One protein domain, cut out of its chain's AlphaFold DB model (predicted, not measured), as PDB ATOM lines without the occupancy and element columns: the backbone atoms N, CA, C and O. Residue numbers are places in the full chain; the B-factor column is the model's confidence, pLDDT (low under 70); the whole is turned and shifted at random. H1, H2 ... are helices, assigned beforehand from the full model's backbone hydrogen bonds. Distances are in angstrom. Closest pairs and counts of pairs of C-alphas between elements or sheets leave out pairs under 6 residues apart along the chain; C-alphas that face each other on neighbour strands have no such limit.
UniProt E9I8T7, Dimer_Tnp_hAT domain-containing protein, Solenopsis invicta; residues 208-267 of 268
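This is residues 208 to 267 of the 268 residues of the protein "Dimer_Tnp_hAT domain-containing protein" of Solenopsis invicta (UniProt E9I8T7). Two helices, H1 and H2, joined by a short loop, meet at a steep angle in a small two-helix body. From H2 a long link leads away to an arm, residues 253 to 267, that sticks out and holds the very short helix H3. The printed part has 60 residues with three named helices, in the order H1, H2, H3, and no named strand; the class is all helix. It is loose, with a radius of gyration of the C-alphas of 13.8 A and spans of 36 by 27 by 17 A.

H1, residues 208 to 222, and H2, residues 229 to 244, touch; their closest C-alphas are those of Val 217 and Cys 236, 7.0 A apart. H2 touches H1 with residues 232 to 236 alone. They run opposite ways at a steep tilt of 54 degrees, with centres 11.0 A apart. H3, residues 256 to 259, is apart from both H1 and H2. In H1 and H2 every O i to N i+4 pair is within hydrogen-bond range; H3 is too short for such a pair, and its one O i to N i+3 pair is not within range.

H1 begins at C-alpha 208, (-60.235, -23.998, -21.661), and is 20.0 A long from first to last C-alpha. H2, 22.4 A long, begins at C-alpha 229, (-39.994, -33.514, -23.183). H3 ends at C-alpha 259, (-37.305, -40.707, 0.575).

The C-alphas of Ala 208 and Lys 264 are the two farthest apart, at 41.0 A. The printed part has no cut. The link from H1 to H2 is short, with 6 residues; that from H2 to H3 is long, with 11. Residues 222 to 230 stand free, as does the arm. The mean pLDDT of the printed part is 73.7; residues 208 to 210, 221 to 226, 262 and 264 to 267 are under 70.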
ATOM      1  N   ALA A 208     -60.840 -24.746 -22.761       65.44
ATOM      2  CA  ALA A 208     -60.235 -23.998 -21.661       65.44
ATOM      3  C   ALA A 208     -59.390 -24.868 -20.705       65.44
ATOM      4  O   ALA A 208     -58.451 -24.369 -20.083       65.44
ATOM      5  N   GLU A 209     -59.708 -26.161 -20.554       65.88
ATOM      6  CA  GLU A 209     -58.873 -27.088 -19.773       65.88
ATOM      7  C   GLU A 209     -57.562 -27.394 -20.508       65.88
ATOM      8  O   GLU A 209     -56.489 -27.346 -19.905       65.88
ATOM      9  N   ALA A 210     -57.634 -27.640 -21.821       68.06
ATOM     10  CA  ALA A 210     -56.458 -27.871 -22.654       68.06
ATOM     11  C   ALA A 210     -55.565 -26.621 -22.711       68.06
ATOM     12  O   ALA A 210     -54.365 -26.715 -22.470       68.06
ATOM     13  N   GLU A 211     -56.147 -25.438 -22.924       71.62
ATOM     14  CA  GLU A 211     -55.437 -24.152 -22.905       71.62
ATOM     15  C   GLU A 211     -54.729 -23.893 -21.573       71.62
ATOM     16  O   GLU A 211     -53.604 -23.399 -21.561       71.62
ATOM     17  N   ARG A 212     -55.326 -24.282 -20.439       71.50
ATOM     18  CA  ARG A 212     -54.662 -24.183 -19.129       71.50
ATOM     19  C   ARG A 212     -53.453 -25.103 -19.018       71.50
ATOM     20  O   ARG A 212     -52.418 -24.676 -18.509       71.50
ATOM     21  N   VAL A 213     -53.551 -26.337 -19.511       73.12
ATOM     22  CA  VAL A 213     -52.397 -27.248 -19.575       73.12
ATOM     23  C   VAL A 213     -51.315 -26.669 -20.494       73.12
ATOM     24  O   VAL A 213     -50.147 -26.621 -20.107       73.12
ATOM     25  N   PHE A 214     -51.687 -26.140 -21.662       73.56
ATOM     26  CA  PHE A 214     -50.750 -25.503 -22.589       73.56
ATOM     27  C   PHE A 214     -50.131 -24.216 -22.038       73.56
ATOM     28  O   PHE A 214     -48.957 -23.961 -22.296       73.56
ATOM     29  N   SER A 215     -50.856 -23.438 -21.236       78.75
ATOM     30  CA  SER A 215     -50.315 -22.273 -20.531       78.75
ATOM     31  C   SER A 215     -49.242 -22.693 -19.527       78.75
ATOM     32  O   SER A 215     -48.161 -22.112 -19.524       78.75
ATOM     33  N   VAL A 216     -49.468 -23.767 -18.761       74.75
ATOM     34  CA  VAL A 216     -48.446 -24.327 -17.857       74.75
ATOM     35  C   VAL A 216     -47.215 -24.802 -18.634       74.75
ATOM     36  O   VAL A 216     -46.089 -24.528 -18.224       74.75
ATOM     37  N   VAL A 217     -47.403 -25.475 -19.771       76.31
ATOM     38  CA  VAL A 217     -46.292 -25.907 -20.640       76.31
ATOM     39  C   VAL A 217     -45.534 -24.704 -21.208       76.31
ATOM     40  O   VAL A 217     -44.303 -24.707 -21.241       76.31
ATOM     41  N   THR A 218     -46.256 -23.664 -21.626       76.31
ATOM     42  CA  THR A 218     -45.682 -22.416 -22.139       76.31
ATOM     43  C   THR A 218     -44.878 -21.704 -21.057       76.31
ATOM     44  O   THR A 218     -43.736 -21.340 -21.316       76.31
ATOM     45  N   ASP A 219     -45.387 -21.590 -19.828       70.62
ATOM     46  CA  ASP A 219     -44.649 -21.044 -18.677       70.62
ATOM     47  C   ASP A 219     -43.316 -21.775 -18.448       70.62
ATOM     48  O   ASP A 219     -42.290 -21.142 -18.199       70.62
ATOM     49  N   ILE A 220     -43.330 -23.110 -18.536       70.88
ATOM     50  CA  ILE A 220     -42.150 -23.961 -18.324       70.88
ATOM     51  C   ILE A 220     -41.133 -23.782 -19.462       70.88
ATOM     52  O   ILE A 220     -39.928 -23.765 -19.215       70.88
ATOM     53  N   LYS A 221     -41.596 -23.632 -20.710       68.12
ATOM     54  CA  LYS A 221     -40.723 -23.503 -21.888       68.12
ATOM     55  C   LYS A 221     -40.206 -22.080 -22.131       68.12
ATOM     56  O   LYS A 221     -39.097 -21.924 -22.633       68.12
ATOM     57  N   THR A 222     -40.974 -21.042 -21.801       59.59
ATOM     58  CA  THR A 222     -40.683 -19.657 -22.231       59.59
ATOM     59  C   THR A 222     -39.693 -18.906 -21.338       59.59
ATOM     60  O   THR A 222     -39.115 -17.918 -21.782       59.59
ATOM     61  N   LYS A 223     -39.415 -19.368 -20.111       55.38
ATOM     62  CA  LYS A 223     -38.603 -18.622 -19.127       55.38
ATOM     63  C   LYS A 223     -37.120 -19.029 -19.000       55.38
ATOM     64  O   LYS A 223     -36.549 -18.824 -17.940       55.38
ATOM     65  N   LYS A 224     -36.454 -19.446 -20.094       52.16
ATOM     66  CA  LYS A 224     -34.979 -19.676 -20.223       52.16
ATOM     67  C   LYS A 224     -34.442 -21.116 -20.066       52.16
ATOM     68  O   LYS A 224     -33.275 -21.288 -19.726       52.16
ATOM     69  N   SER A 225     -35.206 -22.162 -20.372       56.41
ATOM     70  CA  SER A 225     -34.662 -23.532 -20.310       56.41
ATOM     71  C   SER A 225     -35.184 -24.436 -21.426       56.41
ATOM     72  O   SER A 225     -36.384 -24.691 -21.515       56.41
ATOM     73  N   LYS A 226     -34.274 -24.980 -22.248       61.16
ATOM     74  CA  LYS A 226     -34.547 -26.131 -23.126       61.16
ATOM     75  C   LYS A 226     -34.681 -27.383 -22.253       61.16
ATOM     76  O   LYS A 226     -33.735 -28.144 -22.091       61.16
ATOM     77  N   ILE A 227     -35.841 -27.556 -21.631       70.25
ATOM     78  CA  ILE A 227     -36.166 -28.750 -20.847       70.25
ATOM     79  C   ILE A 227     -36.615 -29.846 -21.823       70.25
ATOM     80  O   ILE A 227     -37.472 -29.599 -22.674       70.25
ATOM     81  N   GLY A 228     -36.032 -31.043 -21.714       75.00
ATOM     82  CA  GLY A 228     -36.445 -32.211 -22.501       75.00
ATOM     83  C   GLY A 228     -37.910 -32.587 -22.252       75.00
ATOM     84  O   GLY A 228     -38.461 -32.300 -21.187       75.00
ATOM     85  N   ASN A 229     -38.555 -33.228 -23.229       76.19
ATOM     86  CA  ASN A 229     -39.994 -33.514 -23.183       76.19
ATOM     87  C   ASN A 229     -40.415 -34.307 -21.930       76.19
ATOM     88  O   ASN A 229     -41.446 -33.990 -21.336       76.19
ATOM     89  N   ASP A 230     -39.594 -35.254 -21.472       78.50
ATOM     90  CA  ASP A 230     -39.884 -36.075 -20.286       78.50
ATOM     91  C   ASP A 230     -39.888 -35.259 -18.989       78.50
ATOM     92  O   ASP A 230     -40.739 -35.442 -18.111       78.50
ATOM     93  N   ASN A 231     -38.984 -34.286 -18.895       77.88
ATOM     94  CA  ASN A 231     -38.898 -33.379 -17.758       77.88
ATOM     95  C   ASN A 231     -40.058 -32.376 -17.769       77.88
ATOM     96  O   ASN A 231     -40.648 -32.115 -16.722       77.88
ATOM     97  N   VAL A 232     -40.453 -31.870 -18.945       78.44
ATOM     98  CA  VAL A 232     -41.659 -31.033 -19.079       78.44
ATOM     99  C   VAL A 232     -42.898 -31.811 -18.631       78.44
ATOM    100  O   VAL A 232     -43.686 -31.294 -17.840       78.44
ATOM    101  N   ASN A 233     -43.048 -33.061 -19.075       79.88
ATOM    102  CA  ASN A 233     -44.170 -33.911 -18.686       79.88
ATOM    103  C   ASN A 233     -44.197 -34.149 -17.165       79.88
ATOM    104  O   ASN A 233     -45.219 -33.928 -16.514       79.88
ATOM    105  N   SER A 234     -43.053 -34.501 -16.578       80.88
ATOM    106  CA  SER A 234     -42.920 -34.727 -15.134       80.88
ATOM    107  C   SER A 234     -43.292 -33.484 -14.315       80.88
ATOM    108  O   SER A 234     -44.066 -33.575 -13.358       80.88
ATOM    109  N   VAL A 235     -42.818 -32.301 -14.721       80.69
ATOM    110  CA  VAL A 235     -43.152 -31.027 -14.063       80.69
ATOM    111  C   VAL A 235     -44.643 -30.704 -14.204       80.69
ATOM    112  O   VAL A 235     -45.270 -30.290 -13.225       80.69
ATOM    113  N   CYS A 236     -45.242 -30.938 -15.374       78.06
ATOM    114  CA  CYS A 236     -46.679 -30.758 -15.586       78.06
ATOM    115  C   CYS A 236     -47.518 -31.663 -14.673       78.06
ATOM    116  O   CYS A 236     -48.482 -31.184 -14.068       78.06
ATOM    117  N   VAL A 237     -47.144 -32.938 -14.517       81.44
ATOM    118  CA  VAL A 237     -47.836 -33.889 -13.627       81.44
ATOM    119  C   VAL A 237     -47.741 -33.441 -12.169       81.44
ATOM    120  O   VAL A 237     -48.760 -33.379 -11.476       81.44
ATOM    121  N   ILE A 238     -46.543 -33.068 -11.706       81.62
ATOM    122  CA  ILE A 238     -46.324 -32.599 -10.330       81.62
ATOM    123  C   ILE A 238     -47.135 -31.326 -10.061       81.62
ATOM    124  O   ILE A 238     -47.886 -31.275  -9.086       81.62
ATOM    125  N   ARG A 239     -47.052 -30.322 -10.944       79.94
ATOM    126  CA  ARG A 239     -47.770 -29.045 -10.794       79.94
ATOM    127  C   ARG A 239     -49.287 -29.241 -10.828       79.94
ATOM    128  O   ARG A 239     -50.000 -28.607 -10.050       79.94
ATOM    129  N   SER A 240     -49.779 -30.155 -11.664       78.44
ATOM    130  CA  SER A 240     -51.204 -30.507 -11.727       78.44
ATOM    131  C   SER A 240     -51.684 -31.150 -10.428       78.44
ATOM    132  O   SER A 240     -52.695 -30.712  -9.874       78.44
ATOM    133  N   LYS A 241     -50.933 -32.128  -9.897       80.75
ATOM    134  CA  LYS A 241     -51.248 -32.789  -8.623       80.75
ATOM    135  C   LYS A 241     -51.240 -31.806  -7.456       80.75
ATOM    136  O   LYS A 241     -52.207 -31.740  -6.706       80.75
ATOM    137  N   PHE A 242     -50.185 -31.002  -7.344       82.94
ATOM    138  CA  PHE A 242     -50.039 -30.020  -6.272       82.94
ATOM    139  C   PHE A 242     -51.184 -29.014  -6.305       82.94
ATOM    140  O   PHE A 242     -51.819 -28.744  -5.294       82.94
ATOM    141  N   SER A 243     -51.538 -28.539  -7.497       77.81
ATOM    142  CA  SER A 243     -52.656 -27.623  -7.651       77.81
ATOM    143  C   SER A 243     -54.018 -28.272  -7.354       77.81
ATOM    144  O   SER A 243     -54.911 -27.584  -6.872       77.81
ATOM    145  N   ALA A 244     -54.213 -29.566  -7.633       73.81
ATOM    146  CA  ALA A 244     -55.452 -30.279  -7.301       73.81
ATOM    147  C   ALA A 244     -55.607 -30.507  -5.788       73.81
ATOM    148  O   ALA A 244     -56.706 -30.377  -5.255       73.81
ATOM    149  N   GLU A 245     -54.503 -30.793  -5.100       80.06
ATOM    150  CA  GLU A 245     -54.454 -31.019  -3.650       80.06
ATOM    151  C   GLU A 245     -54.258 -29.710  -2.854       80.06
ATOM    152  O   GLU A 245     -54.158 -29.742  -1.632       80.06
ATOM    153  N   SER A 246     -54.227 -28.550  -3.527       77.94
ATOM    154  CA  SER A 246     -53.905 -27.235  -2.935       77.94
ATOM    155  C   SER A 246     -52.583 -27.228  -2.149       77.94
ATOM    156  O   SER A 246     -52.422 -26.513  -1.161       77.94
ATOM    157  N   LEU A 247     -51.625 -28.038  -2.600       81.25
ATOM    158  CA  LEU A 247     -50.278 -28.131  -2.064       81.25
ATOM    159  C   LEU A 247     -49.353 -27.150  -2.783       81.25
ATOM    160  O   LEU A 247     -49.441 -26.924  -3.991       81.25
ATOM    161  N   ASN A 248     -48.417 -26.602  -2.028       77.88
ATOM    162  CA  ASN A 248     -47.333 -25.757  -2.508       77.88
ATOM    163  C   ASN A 248     -46.006 -26.256  -1.902       77.88
ATOM    164  O   ASN A 248     -45.980 -27.214  -1.127       77.88
ATOM    165  N   CYS A 249     -44.898 -25.604  -2.252       72.44
ATOM    166  CA  CYS A 249     -43.575 -25.951  -1.728       72.44
ATOM    167  C   CYS A 249     -43.449 -25.808  -0.201       72.44
ATOM    168  O   CYS A 249     -42.561 -26.419   0.378       72.44
ATOM    169  N   THR A 250     -44.333 -25.047   0.453       76.94
ATOM    170  CA  THR A 250     -44.311 -24.844   1.909       76.94
ATOM    171  C   THR A 250     -45.132 -25.887   2.666       76.94
ATOM    172  O   THR A 250     -44.823 -26.198   3.811       76.94
ATOM    173  N   ASN A 251     -46.167 -26.449   2.037       85.06
ATOM    174  CA  ASN A 251     -47.137 -27.324   2.703       85.06
ATOM    175  C   ASN A 251     -46.965 -28.799   2.316       85.06
ATOM    176  O   ASN A 251     -47.562 -29.677   2.944       85.06
ATOM    177  N   PHE A 252     -46.166 -29.093   1.289       84.00
ATOM    178  CA  PHE A 252     -45.870 -30.463   0.897       84.00
ATOM    179  C   PHE A 252     -45.025 -31.167   1.965       84.00
ATOM    180  O   PHE A 252     -43.889 -30.780   2.230       84.00
ATOM    181  N   LYS A 253     -45.566 -32.242   2.545       83.38
ATOM    182  CA  LYS A 253     -44.848 -33.108   3.488       83.38
ATOM    183  C   LYS A 253     -44.417 -34.398   2.782       83.38
ATOM    184  O   LYS A 253     -45.280 -35.206   2.423       83.38
ATOM    185  N   PRO A 254     -43.111 -34.622   2.560       80.38
ATOM    186  CA  PRO A 254     -42.632 -35.855   1.953       80.38
ATOM    187  C   PRO A 254     -42.958 -37.063   2.840       80.38
ATOM    188  O   PRO A 254     -42.802 -37.006   4.058       80.38
ATOM    189  N   ASN A 255     -43.396 -38.171   2.242       83.38
ATOM    190  CA  ASN A 255     -43.595 -39.426   2.960       83.38
ATOM    191  C   ASN A 255     -42.341 -40.313   2.851       83.38
ATOM    192  O   ASN A 255     -41.485 -40.112   1.988       83.38
ATOM    193  N   LEU A 256     -42.265 -41.357   3.681       80.62
ATOM    194  CA  LEU A 256     -41.161 -42.327   3.661       80.62
ATOM    195  C   LEU A 256     -40.956 -42.993   2.286       80.62
ATOM    196  O   LEU A 256     -39.838 -43.369   1.947       80.62
ATOM    197  N   LYS A 257     -42.006 -43.117   1.460       80.56
ATOM    198  CA  LYS A 257     -41.894 -43.665   0.096       80.56
ATOM    199  C   LYS A 257     -41.189 -42.702  -0.863       80.56
ATOM    200  O   LYS A 257     -40.531 -43.174  -1.782       80.56
ATOM    201  N   HIS A 258     -41.315 -41.389  -0.664       78.25
ATOM    202  CA  HIS A 258     -40.580 -40.388  -1.434       78.25
ATOM    203  C   HIS A 258     -39.086 -40.492  -1.122       78.25
ATOM    204  O   HIS A 258     -38.301 -40.634  -2.050       78.25
ATOM    205  N   PHE A 259     -38.707 -40.554   0.159       76.81
ATOM    206  CA  PHE A 259     -37.305 -40.707   0.575       76.81
ATOM    207  C   PHE A 259     -36.655 -41.993   0.056       76.81
ATOM    208  O   PHE A 259     -35.516 -41.957  -0.385       76.81
ATOM    209  N   LYS A 260     -37.392 -43.111   0.008       80.50
ATOM    210  CA  LYS A 260     -36.891 -44.369  -0.582       80.50
ATOM    211  C   LYS A 260     -36.527 -44.264  -2.067       80.50
ATOM    212  O   LYS A 260     -35.781 -45.104  -2.553       80.50
ATOM    213  N   LYS A 261     -37.071 -43.279  -2.789       74.19
ATOM    214  CA  LYS A 261     -36.760 -43.026  -4.203       74.19
ATOM    215  C   LYS A 261     -35.627 -42.012  -4.404       74.19
ATOM    216  O   LYS A 261     -35.179 -41.858  -5.531       74.19
ATOM    217  N   PHE A 262     -35.166 -41.341  -3.345       68.81
ATOM    218  CA  PHE A 262     -33.958 -40.515  -3.375       68.81
ATOM    219  C   PHE A 262     -32.736 -41.420  -3.167       68.81
ATOM    220  O   PHE A 262     -32.227 -41.554  -2.056       68.81
ATOM    221  N   THR A 263     -32.303 -42.099  -4.229       74.00
ATOM    222  CA  THR A 263     -31.086 -42.925  -4.236       74.00
ATOM    223  C   THR A 263     -29.903 -42.160  -4.839       74.00
ATOM    224  O   THR A 263     -30.083 -41.160  -5.534       74.00
ATOM    225  N   LYS A 264     -28.674 -42.615  -4.550       60.88
ATOM    226  CA  LYS A 264     -27.413 -41.995  -5.009       60.88
ATOM    227  C   LYS A 264     -27.338 -41.803  -6.532       60.88
ATOM    228  O   LYS A 264     -26.727 -40.839  -6.976       60.88
ATOM    229  N   ASP A 265     -28.016 -42.656  -7.294       60.91
ATOM    230  CA  ASP A 265     -28.069 -42.625  -8.763       60.91
ATOM    231  C   ASP A 265     -28.841 -41.425  -9.337       60.91
ATOM    232  O   ASP A 265     -28.909 -41.252 -10.544       60.91
ATOM    233  N   MET A 266     -29.451 -40.588  -8.493       54.22
ATOM    234  CA  MET A 266     -30.139 -39.374  -8.941       54.22
ATOM    235  C   MET A 266     -29.168 -38.230  -9.307       54.22
ATOM    236  O   MET A 266     -29.585 -37.266  -9.944       54.22
ATOM    237  N   TYR A 267     -27.901 -38.319  -8.882       49.38
ATOM    238  CA  TYR A 267     -26.868 -37.284  -9.057       49.38
ATOM    239  C   TYR A 267     -25.651 -37.749  -9.878       49.38
ATOM    240  O   TYR A 267     -24.675 -37.002  -9.973       49.38
TER     241      TYR A 267